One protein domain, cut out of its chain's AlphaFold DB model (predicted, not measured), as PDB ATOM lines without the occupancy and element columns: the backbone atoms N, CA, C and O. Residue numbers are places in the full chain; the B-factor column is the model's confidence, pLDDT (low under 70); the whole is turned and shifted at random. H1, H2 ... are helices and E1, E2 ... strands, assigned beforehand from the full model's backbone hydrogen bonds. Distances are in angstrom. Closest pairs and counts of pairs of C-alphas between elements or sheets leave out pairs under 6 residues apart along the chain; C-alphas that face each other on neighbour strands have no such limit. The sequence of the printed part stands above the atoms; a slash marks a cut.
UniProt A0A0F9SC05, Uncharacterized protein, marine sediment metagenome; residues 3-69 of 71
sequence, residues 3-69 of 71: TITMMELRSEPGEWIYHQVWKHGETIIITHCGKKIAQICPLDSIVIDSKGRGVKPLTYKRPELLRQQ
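Overview. This is residues 3 to 69 of the 71 residues of an uncharacterized protein of marine sediment metagenome (UniProt A0A0F9SC05). Look for a small head at one end, where the three-stranded sheet E1 E2 E3 has the helices H1 and H2 beside it, and a long tail of loop, residues 41 to 62, that leads away from it. At the tail's far end the little helix H3 sits with no other element near it, and residues 64 to 69, of which 64 to 67 belong to H3, stick out free. The 67 printed residues hold three named helices and three named strands, in the order E1 H1 H2 E2 E3 H3; the class is mixed, helices and strands. The sheet runs E1 E2 E3 and is mixed. The whole is loose, with a radius of gyration of the C-alphas of 14.2 A, and elongated, spanning 40 by 26 by 21 A.

Arrangement. Begin with E2, residues 28 to 32, the sheet's inner strand. Its antiparallel neighbour is E3, residues 35 to 40, at 149 degrees; the two form a hairpin, and N 28 and O 40 are 2.8 A apart, N 30 and O 38 2.9 A, within hydrogen-bond range. On the other side of E2 find E1, residues 3 to 5, parallel to it at 36 degrees, with N 31 and O 4 2.8 A apart. H1, residues 6 to 11, is on the sheet at a height of 7.9 A, beside the strands and over none of them; its closest C-alpha to E2 is that of Met 6, 5.6 A from that of His 32. H2, residues 13 to 23, only grazes the sheet with its residues 16 to 22; the closest C-alphas of H2 and E3 are those of Val 21 and Ile 40, 7.1 A apart. H1 and H2 are close but not clearly touching, about perpendicular at 83 degrees, with the C-alphas of Leu 9 and Trp 16 closest at 6.6 A. E1, H1, H2 and E2 make a strand-helix-strand unit, two parallel neighbour strands with helices between, and its crossover is right-handed. H3, residues 63 to 67, is not on the sheet and is apart from E1, H1, H2 and E2. In H1 every O i to N i+4 pair is within hydrogen-bond range, in H2 5 of 7, and in H3 0 of 1, beside 1 of 2 O i to N i+3 pairs.

Along the chain. Find C-alpha 3 at (524.003, 204.003, 303.606), where E1 begins; E1 is 7.1 A long and H1 8.9 A. From C-alpha 13 at (513.624, 195.176, 300.524) H2 runs 14.1 A. E2 measures 13.3 A and E3 15.2 A. H3, 6.9 A long, ends at C-alpha 67, (490.986, 211.381, 318.920).

Size, cuts and confidence. The C-alphas of Gly 34 and Gln 68 are the two farthest apart, at 41.4 A. The printed part has no cut. The link E3 to H3, 22 residues, is long; the other links are tight. Confidence is low, with pLDDT under 70, at residue 52 and residues 57 to 69; the mean of the printed part is 81.5.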
ATOM      1  N   THR A   3     524.496 203.284 304.788       93.69
ATOM      2  CA  THR A   3     524.003 204.003 303.606       93.69
ATOM      3  C   THR A   3     523.921 203.030 302.447       93.69
ATOM      4  O   THR A   3     524.913 202.377 302.141       93.69
ATOM      5  N   ILE A   4     522.752 202.947 301.821       94.25
ATOM      6  CA  ILE A   4     522.500 202.104 300.653       94.25
ATOM      7  C   ILE A   4     521.889 202.935 299.531       94.25
ATOM      8  O   ILE A   4     521.314 204.011 299.739       94.25
ATOM      9  N   THR A   5     522.004 202.440 298.317       96.19
ATOM     10  CA  THR A   5     521.318 202.962 297.145       96.19
ATOM     11  C   THR A   5     519.884 202.439 297.089       96.19
ATOM     12  O   THR A   5     519.545 201.378 297.613       96.19
ATOM     13  N   MET A   6     519.014 203.165 296.392       94.69
ATOM     14  CA  MET A   6     517.661 202.706 296.074       94.69
ATOM     15  C   MET A   6     517.678 201.388 295.276       94.69
ATOM     16  O   MET A   6     516.719 200.627 295.348       94.69
ATOM     17  N   MET A   7     518.756 201.096 294.539       94.81
ATOM     18  CA  MET A   7     518.903 199.836 293.804       94.81
ATOM     19  C   MET A   7     519.155 198.657 294.750       94.81
ATOM     20  O   MET A   7     518.470 197.647 294.630       94.81
ATOM     21  N   GLU A   8     520.044 198.816 295.735       93.25
ATOM     22  CA  GLU A   8     520.278 197.809 296.786       93.25
ATOM     23  C   GLU A   8     519.030 197.572 297.641       93.25
ATOM     24  O   GLU A   8     518.729 196.440 298.005       93.25
ATOM     25  N   LEU A   9     518.261 198.625 297.936       92.56
ATOM     26  CA  LEU A   9     516.991 198.457 298.641       92.56
ATOM     27  C   LEU A   9     515.988 197.635 297.821       92.56
ATOM     28  O   LEU A   9     515.246 196.839 298.384       92.56
ATOM     29  N   ARG A  10     515.933 197.843 296.501       92.06
ATOM     30  CA  ARG A  10     514.979 197.160 295.614       92.06
ATOM     31  C   ARG A  10     515.309 195.694 295.381       92.06
ATOM     32  O   ARG A  10     514.381 194.937 295.118       92.06
ATOM     33  N   SER A  11     516.582 195.307 295.439       95.00
ATOM     34  CA  SER A  11     516.954 193.902 295.263       95.00
ATOM     35  C   SER A  11     516.420 193.045 296.408       95.00
ATOM     36  O   SER A  11     515.902 191.963 296.159       95.00
ATOM     37  N   GLU A  12     516.498 193.544 297.646       91.75
ATOM     38  CA  GLU A  12     516.151 192.773 298.848       91.75
ATOM     39  C   GLU A  12     515.451 193.644 299.913       91.75
ATOM     40  O   GLU A  12     515.963 193.830 301.021       91.75
ATOM     41  N   PRO A  13     514.265 194.211 299.626       86.56
ATOM     42  CA  PRO A  13     513.624 195.176 300.524       86.56
ATOM     43  C   PRO A  13     513.295 194.576 301.896       86.56
ATOM     44  O   PRO A  13     513.403 195.260 302.915       86.56
ATOM     45  N   GLY A  14     512.927 193.290 301.923       85.06
ATOM     46  CA  GLY A  14     512.649 192.547 303.148       85.06
ATOM     47  C   GLY A  14     513.874 192.419 304.051       85.06
ATOM     48  O   GLY A  14     513.762 192.690 305.239       85.06
ATOM     49  N   GLU A  15     515.046 192.101 303.499       88.25
ATOM     50  CA  GLU A  15     516.289 191.964 304.272       88.25
ATOM     51  C   GLU A  15     516.707 193.288 304.910       88.25
ATOM     52  O   GLU A  15     516.981 193.366 306.111       88.25
ATOM     53  N   TRP A  16     516.673 194.376 304.142       87.50
ATOM     54  CA  TRP A  16     517.009 195.692 304.677       87.50
ATOM     55  C   TRP A  16     516.055 196.120 305.792       87.50
ATOM     56  O   TRP A  16     516.494 196.604 306.832       87.50
ATOM     57  N   ILE A  17     514.749 195.938 305.614       84.94
ATOM     58  CA  ILE A  17     513.774 196.413 306.598       84.94
ATOM     59  C   ILE A  17     513.715 195.475 307.813       84.94
ATOM     60  O   ILE A  17     513.798 195.931 308.953       84.94
ATOM     61  N   TYR A  18     513.593 194.169 307.595       85.12
ATOM     62  CA  TYR A  18     513.409 193.200 308.671       85.12
ATOM     63  C   TYR A  18     514.720 192.867 309.390       85.12
ATOM     64  O   TYR A  18     514.787 192.947 310.617       85.12
ATOM     65  N   HIS A  19     515.786 192.526 308.664       85.88
ATOM     66  CA  HIS A  19     517.028 192.118 309.315       85.88
ATOM     67  C   HIS A  19     517.796 193.318 309.865       85.88
ATOM     68  O   HIS A  19     518.166 193.321 311.035       85.88
ATOM     69  N   GLN A  20     518.008 194.368 309.076       87.00
ATOM     70  CA  GLN A  20     518.848 195.477 309.542       87.00
ATOM     71  C   GLN A  20     518.092 196.412 310.496       87.00
ATOM     72  O   GLN A  20     518.571 196.694 311.593       87.00
ATOM     73  N   VAL A  21     516.895 196.875 310.124       87.31
ATOM     74  CA  VAL A  21     516.175 197.861 310.948       87.31
ATOM     75  C   VAL A  21     515.448 197.201 312.116       87.31
ATOM     76  O   VAL A  21     515.656 197.602 313.257       87.31
ATOM     77  N   TRP A  22     514.606 196.195 311.863       85.12
ATOM     78  CA  TRP A  22     513.798 195.585 312.925       85.12
ATOM     79  C   TRP A  22     514.624 194.710 313.877       85.12
ATOM     80  O   TRP A  22     514.564 194.903 315.088       85.12
ATOM     81  N   LYS A  23     515.423 193.772 313.352       87.56
ATOM     82  CA  LYS A  23     516.178 192.822 314.184       87.56
ATOM     83  C   LYS A  23     517.432 193.433 314.822       87.56
ATOM     84  O   LYS A  23     517.742 193.097 315.961       87.56
ATOM     85  N   HIS A  24     518.159 194.295 314.108       88.50
ATOM     86  CA  HIS A  24     519.417 194.878 314.601       88.50
ATOM     87  C   HIS A  24     519.290 196.320 315.104       88.50
ATOM     88  O   HIS A  24     520.252 196.863 315.645       88.50
ATOM     89  N   GLY A  25     518.118 196.945 314.964       87.00
ATOM     90  CA  GLY A  25     517.913 198.322 315.403       87.00
ATOM     91  C   GLY A  25     518.685 199.349 314.567       87.00
ATOM     92  O   GLY A  25     518.895 200.478 315.014       87.00
ATOM     93  N   GLU A  26     519.153 198.986 313.370       89.44
ATOM     94  CA  GLU A  26     519.986 199.881 312.576       89.44
ATOM     95  C   GLU A  26     519.174 200.975 311.882       89.44
ATOM     96  O   GLU A  26     518.036 200.800 311.453       89.44
ATOM     97  N   THR A  27     519.810 202.133 311.709       89.62
ATOM     98  CA  THR A  27     519.317 203.180 310.811       89.62
ATOM     99  C   THR A  27     519.966 203.045 309.440       89.62
ATOM    100  O   THR A  27     521.200 203.061 309.329       89.62
ATOM    101  N   ILE A  28     519.125 203.002 308.408       92.56
ATOM    102  CA  ILE A  28     519.513 202.966 306.999       92.56
ATOM    103  C   ILE A  28     519.215 204.316 306.351       92.56
ATOM    104  O   ILE A  28     518.093 204.819 306.416       92.56
ATOM    105  N   ILE A  29     520.206 204.887 305.672       92.75
ATOM    106  CA  ILE A  29     520.043 206.020 304.763       92.75
ATOM    107  C   ILE A  29     519.926 205.486 303.341       92.75
ATOM    108  O   ILE A  29     520.787 204.740 302.884       92.75
ATOM    109  N   ILE A  30     518.888 205.910 302.628       94.56
ATOM    110  CA  ILE A  30     518.664 205.523 301.238       94.56
ATOM    111  C   ILE A  30     519.048 206.686 300.333       94.56
ATOM    112  O   ILE A  30     518.594 207.822 300.524       94.56
ATOM    113  N   THR A  31     519.860 206.387 299.325       96.75
ATOM    114  CA  THR A  31     520.329 207.346 298.329       96.75
ATOM    115  C   THR A  31     519.835 207.010 296.925       96.75
ATOM    116  O   THR A  31     519.656 205.850 296.564       96.75
ATOM    117  N   HIS A  32     519.626 208.030 296.101       95.69
ATOM    118  CA  HIS A  32     519.370 207.883 294.672       95.69
ATOM    119  C   HIS A  32     520.200 208.927 293.927       95.69
ATOM    120  O   HIS A  32     520.155 210.110 294.268       95.69
ATOM    121  N   CYS A  33     521.011 208.482 292.963       93.88
ATOM    122  CA  CYS A  33     521.969 209.336 292.246       93.88
ATOM    123  C   CYS A  33     522.870 210.158 293.197       93.88
ATOM    124  O   CYS A  33     523.036 211.363 293.020       93.88
ATOM    125  N   GLY A  34     523.385 209.527 294.260       91.38
ATOM    126  CA  GLY A  34     524.258 210.167 295.256       91.38
ATOM    127  C   GLY A  34     523.559 211.110 296.247       91.38
ATOM    128  O   GLY A  34     524.208 211.634 297.147       91.38
ATOM    129  N   LYS A  35     522.241 211.322 296.130       94.69
ATOM    130  CA  LYS A  35     521.468 212.188 297.034       94.69
ATOM    131  C   LYS A  35     520.687 211.362 298.048       94.69
ATOM    132  O   LYS A  35     520.044 210.388 297.666       94.69
ATOM    133  N   LYS A  36     520.690 211.768 299.323       94.19
ATOM    134  CA  LYS A  36     519.805 211.196 300.354       94.19
ATOM    135  C   LYS A  36     518.350 211.490 299.991       94.19
ATOM    136  O   LYS A  36     517.988 212.650 299.824       94.19
ATOM    137  N   ILE A  37     517.533 210.444 299.913       93.56
ATOM    138  CA  ILE A  37     516.102 210.556 299.592       93.56
ATOM    139  C   ILE A  37     515.197 210.057 300.713       93.56
ATOM    140  O   ILE A  37     514.079 210.538 300.851       93.56
ATOM    141  N   ALA A  38     515.672 209.116 301.529       90.44
ATOM    142  CA  ALA A  38     514.898 208.570 302.632       90.44
ATOM    143  C   ALA A  38     515.809 208.047 303.745       90.44
ATOM    144  O   ALA A  38     517.023 207.894 303.579       90.44
ATOM    145  N   GLN A  39     515.201 207.792 304.895       89.94
ATOM    146  CA  GLN A  39     515.823 207.144 306.038       89.94
ATOM    147  C   GLN A  39     514.817 206.164 306.635       89.94
ATOM    148  O   GLN A  39     513.650 206.514 306.802       89.94
ATOM    149  N   ILE A  40     515.278 204.961 306.961       88.75
ATOM    150  CA  ILE A  40     514.506 203.949 307.684       88.75
ATOM    151  C   ILE A  40     515.205 203.726 309.024       88.75
ATOM    152  O   ILE A  40     516.427 203.597 309.071       88.75
ATOM    153  N   CYS A  41     514.447 203.745 310.112       87.31
ATOM    154  CA  CYS A  41     514.958 203.580 311.470       87.31
ATOM    155  C   CYS A  41     513.894 202.917 312.359       87.31
ATOM    156  O   CYS A  41     512.713 202.944 311.992       87.31
ATOM    157  N   PRO A  42     514.285 202.327 313.502       85.56
ATOM    158  CA  PRO A  42     513.338 201.768 314.461       85.56
ATOM    159  C   PRO A  42     512.388 202.842 314.991       85.56
ATOM    160  O   PRO A  42     512.803 203.986 315.198       85.56
ATOM    161  N   LEU A  43     511.134 202.479 315.258       78.75
ATOM    162  CA  LEU A  43     510.128 203.433 315.735       78.75
ATOM    163  C   LEU A  43     510.552 204.100 317.052       78.75
ATOM    164  O   LEU A  43     510.386 205.305 317.202       78.75
ATOM    165  N   ASP A  44     511.184 203.346 317.949       78.75
ATOM    166  CA  ASP A  44     511.624 203.835 319.262       78.75
ATOM    167  C   ASP A  44     512.764 204.861 319.173       78.75
ATOM    168  O   ASP A  44     512.995 205.630 320.103       78.75
ATOM    169  N   SER A  45     513.471 204.911 318.037       75.62
ATOM    170  CA  SER A  45     514.520 205.910 317.791       75.62
ATOM    171  C   SER A  45     513.959 207.282 317.398       75.62
ATOM    172  O   SER A  45     514.695 208.270 317.326       75.62
ATOM    173  N   ILE A  46     512.654 207.360 317.132       76.81
ATOM    174  CA  ILE A  46     511.994 208.586 316.714       76.81
ATOM    175  C   ILE A  46     511.654 209.429 317.941       76.81
ATOM    176  O   ILE A  46     510.705 209.163 318.674       76.81
ATOM    177  N   VAL A  47     512.398 210.519 318.110       75.06
ATOM    178  CA  VAL A  47     512.084 211.556 319.095       75.06
ATOM    179  C   VAL A  47     511.306 212.668 318.398       75.06
ATOM    180  O   VAL A  47     511.845 213.406 317.567       75.06
ATOM    181  N   ILE A  48     510.022 212.779 318.730       75.56
ATOM    182  CA  ILE A  48     509.169 213.904 318.342       75.56
ATOM    183  C   ILE A  48     508.879 214.688 319.612       75.56
ATOM    184  O   ILE A  48     508.400 214.128 320.596       75.56
ATOM    185  N   ASP A  49     509.183 215.982 319.604       75.88
ATOM    186  CA  ASP A  49     508.896 216.828 320.753       75.88
ATOM    187  C   ASP A  49     507.388 217.090 320.916       75.88
ATOM    188  O   ASP A  49     506.568 216.817 320.034       75.88
ATOM    189  N   SER A  50     507.007 217.678 322.049       73.25
ATOM    190  CA  SER A  50     505.612 218.031 322.348       73.25
ATOM    191  C   SER A  50     504.998 219.051 321.379       73.25
ATOM    192  O   SER A  50     503.782 219.214 321.358       73.25
ATOM    193  N   LYS A  51     505.812 219.723 320.555       75.50
ATOM    194  CA  LYS A  51     505.376 220.649 319.497       75.50
ATOM    195  C   LYS A  51     505.310 219.968 318.125       75.50
ATOM    196  O   LYS A  51     505.101 220.637 317.113       75.50
ATOM    197  N   GLY A  52     505.507 218.651 318.064       69.94
ATOM    198  CA  GLY A  52     505.500 217.890 316.824       69.94
ATOM    199  C   GLY A  52     506.711 218.167 315.928       69.94
ATOM    200  O   GLY A  52     506.591 218.042 314.708       69.94
ATOM    201  N   ARG A  53     507.852 218.584 316.483       72.25
ATOM    202  CA  ARG A  53     509.124 218.783 315.771       72.25
ATOM    203  C   ARG A  53     510.005 217.546 315.964       72.25
ATOM    204  O   ARG A  53     510.130 217.044 317.074       72.25
ATOM    205  N   GLY A  54     510.590 217.046 314.878       72.25
ATOM    206  CA  GLY A  54     511.381 215.811 314.864       72.25
ATOM    207  C   GLY A  54     511.268 215.072 313.531       72.25
ATOM    208  O   GLY A  54     510.534 215.501 312.635       72.25
ATOM    209  N   VAL A  55     511.994 213.958 313.396       71.94
ATOM    210  CA  VAL A  55     511.902 213.076 312.223       71.94
ATOM    211  C   VAL A  55     510.579 212.318 312.299       71.94
ATOM    212  O   VAL A  55     510.424 211.415 313.111       71.94
ATOM    213  N   LYS A  56     509.596 212.704 311.480       70.38
ATOM    214  CA  LYS A  56     508.274 212.063 311.477       70.38
ATOM    215  C   LYS A  56     508.300 210.827 310.578       70.38
ATOM    216  O   LYS A  56     508.635 210.976 309.401       70.38
ATOM    217  N   PRO A  57     507.924 209.636 311.071       69.62
ATOM    218  CA  PRO A  57     507.719 208.497 310.196       69.62
ATOM    219  C   PRO A  57     506.559 208.796 309.247       69.62
ATOM    220  O   PRO A  57     505.646 209.554 309.578       69.62
ATOM    221  N   LEU A  58     506.566 208.159 308.076       67.25
ATOM    222  CA  LEU A  58     505.483 208.281 307.092       67.25
ATOM    223  C   LEU A  58     504.116 207.870 307.668       67.25
ATOM    224  O   LEU A  58     503.081 208.333 307.204       67.25
ATOM    225  N   THR A  59     504.115 207.031 308.706       65.12
ATOM    226  CA  THR A  59     502.924 206.575 309.432       65.12
ATOM    227  C   THR A  59     502.498 207.503 310.574       65.12
ATOM    228  O   THR A  59     501.483 207.236 311.219       65.12
ATOM    229  N   TYR A  60     503.233 208.589 310.852       65.62
ATOM    230  CA  TYR A  60     502.903 209.504 311.943       65.62
ATOM    231  C   TYR A  60     501.589 210.239 311.670       65.62
ATOM    232  O   TYR A  60     501.528 211.183 310.879       65.62
ATOM    233  N   LYS A  61     500.533 209.850 312.387       62.53
ATOM    234  CA  LYS A  61     499.313 210.647 312.523       62.53
ATOM    235  C   LYS A  61     499.464 211.552 313.741       62.53
ATOM    236  O   LYS A  61     499.904 211.094 314.795       62.53
ATOM    237  N   ARG A  62     499.096 212.836 313.620       62.03
ATOM    238  CA  ARG A  62     499.062 213.726 314.793       62.03
ATOM    239  C   ARG A  62     498.160 213.092 315.864       62.03
ATOM    240  O   ARG A  62     497.049 212.691 315.515       62.03
ATOM    241  N   PRO A  63     498.575 213.055 317.142       63.59
ATOM    242  CA  PRO A  63     497.750 212.527 318.232       63.59
ATOM    243  C   PRO A  63     496.348 213.155 318.294       63.59
ATOM    244  O   PRO A  63     495.374 212.485 318.618       63.59
ATOM    245  N   GLU A  64     496.238 214.432 317.926       63.19
ATOM    246  CA  GLU A  64     494.988 215.200 317.849       63.19
ATOM    247  C   GLU A  64     493.990 214.629 316.825       63.19
ATOM    248  O   GLU A  64     492.787 214.634 317.065       63.19
ATOM    249  N   LEU A  65     494.485 214.074 315.713       55.72
ATOM    250  CA  LEU A  65     493.664 213.493 314.645       55.72
ATOM    251  C   LEU A  65     493.208 212.062 314.963       55.72
ATOM    252  O   LEU A  65     492.217 211.599 314.409       55.72
ATOM    253  N   LEU A  66     493.908 211.357 315.859       55.94
ATOM    254  CA  LEU A  66     493.504 210.023 316.319       55.94
ATOM    255  C   LEU A  66     492.287 210.089 317.252       55.94
ATOM    256  O   LEU A  66     491.453 209.190 317.224       55.94
ATOM    257  N   ARG A  67     492.144 211.175 318.029       56.72
ATOM    258  CA  ARG A  67     490.986 211.381 318.920       56.72
ATOM    259  C   ARG A  67     489.693 211.691 318.164       56.72
ATOM    260  O   ARG A  67     488.623 211.377 318.660       56.72
ATOM    261  N   GLN A  68     489.785 212.272 316.967       54.16
ATOM    262  CA  GLN A  68     488.615 212.629 316.154       54.16
ATOM    263  C   GLN A  68     487.997 211.445 315.393       54.16
ATOM    264  O   GLN A  68     486.903 211.586 314.867       54.16
ATOM    265  N   GLN A  69     488.665 210.287 315.326       54.25
ATOM    266  CA  GLN A  69     488.135 209.085 314.659       54.25
ATOM    267  C   GLN A  69     487.459 208.094 315.623       54.25
ATOM    268  O   GLN A  69     487.076 207.007 315.202       54.25
TER     269      GLN A  69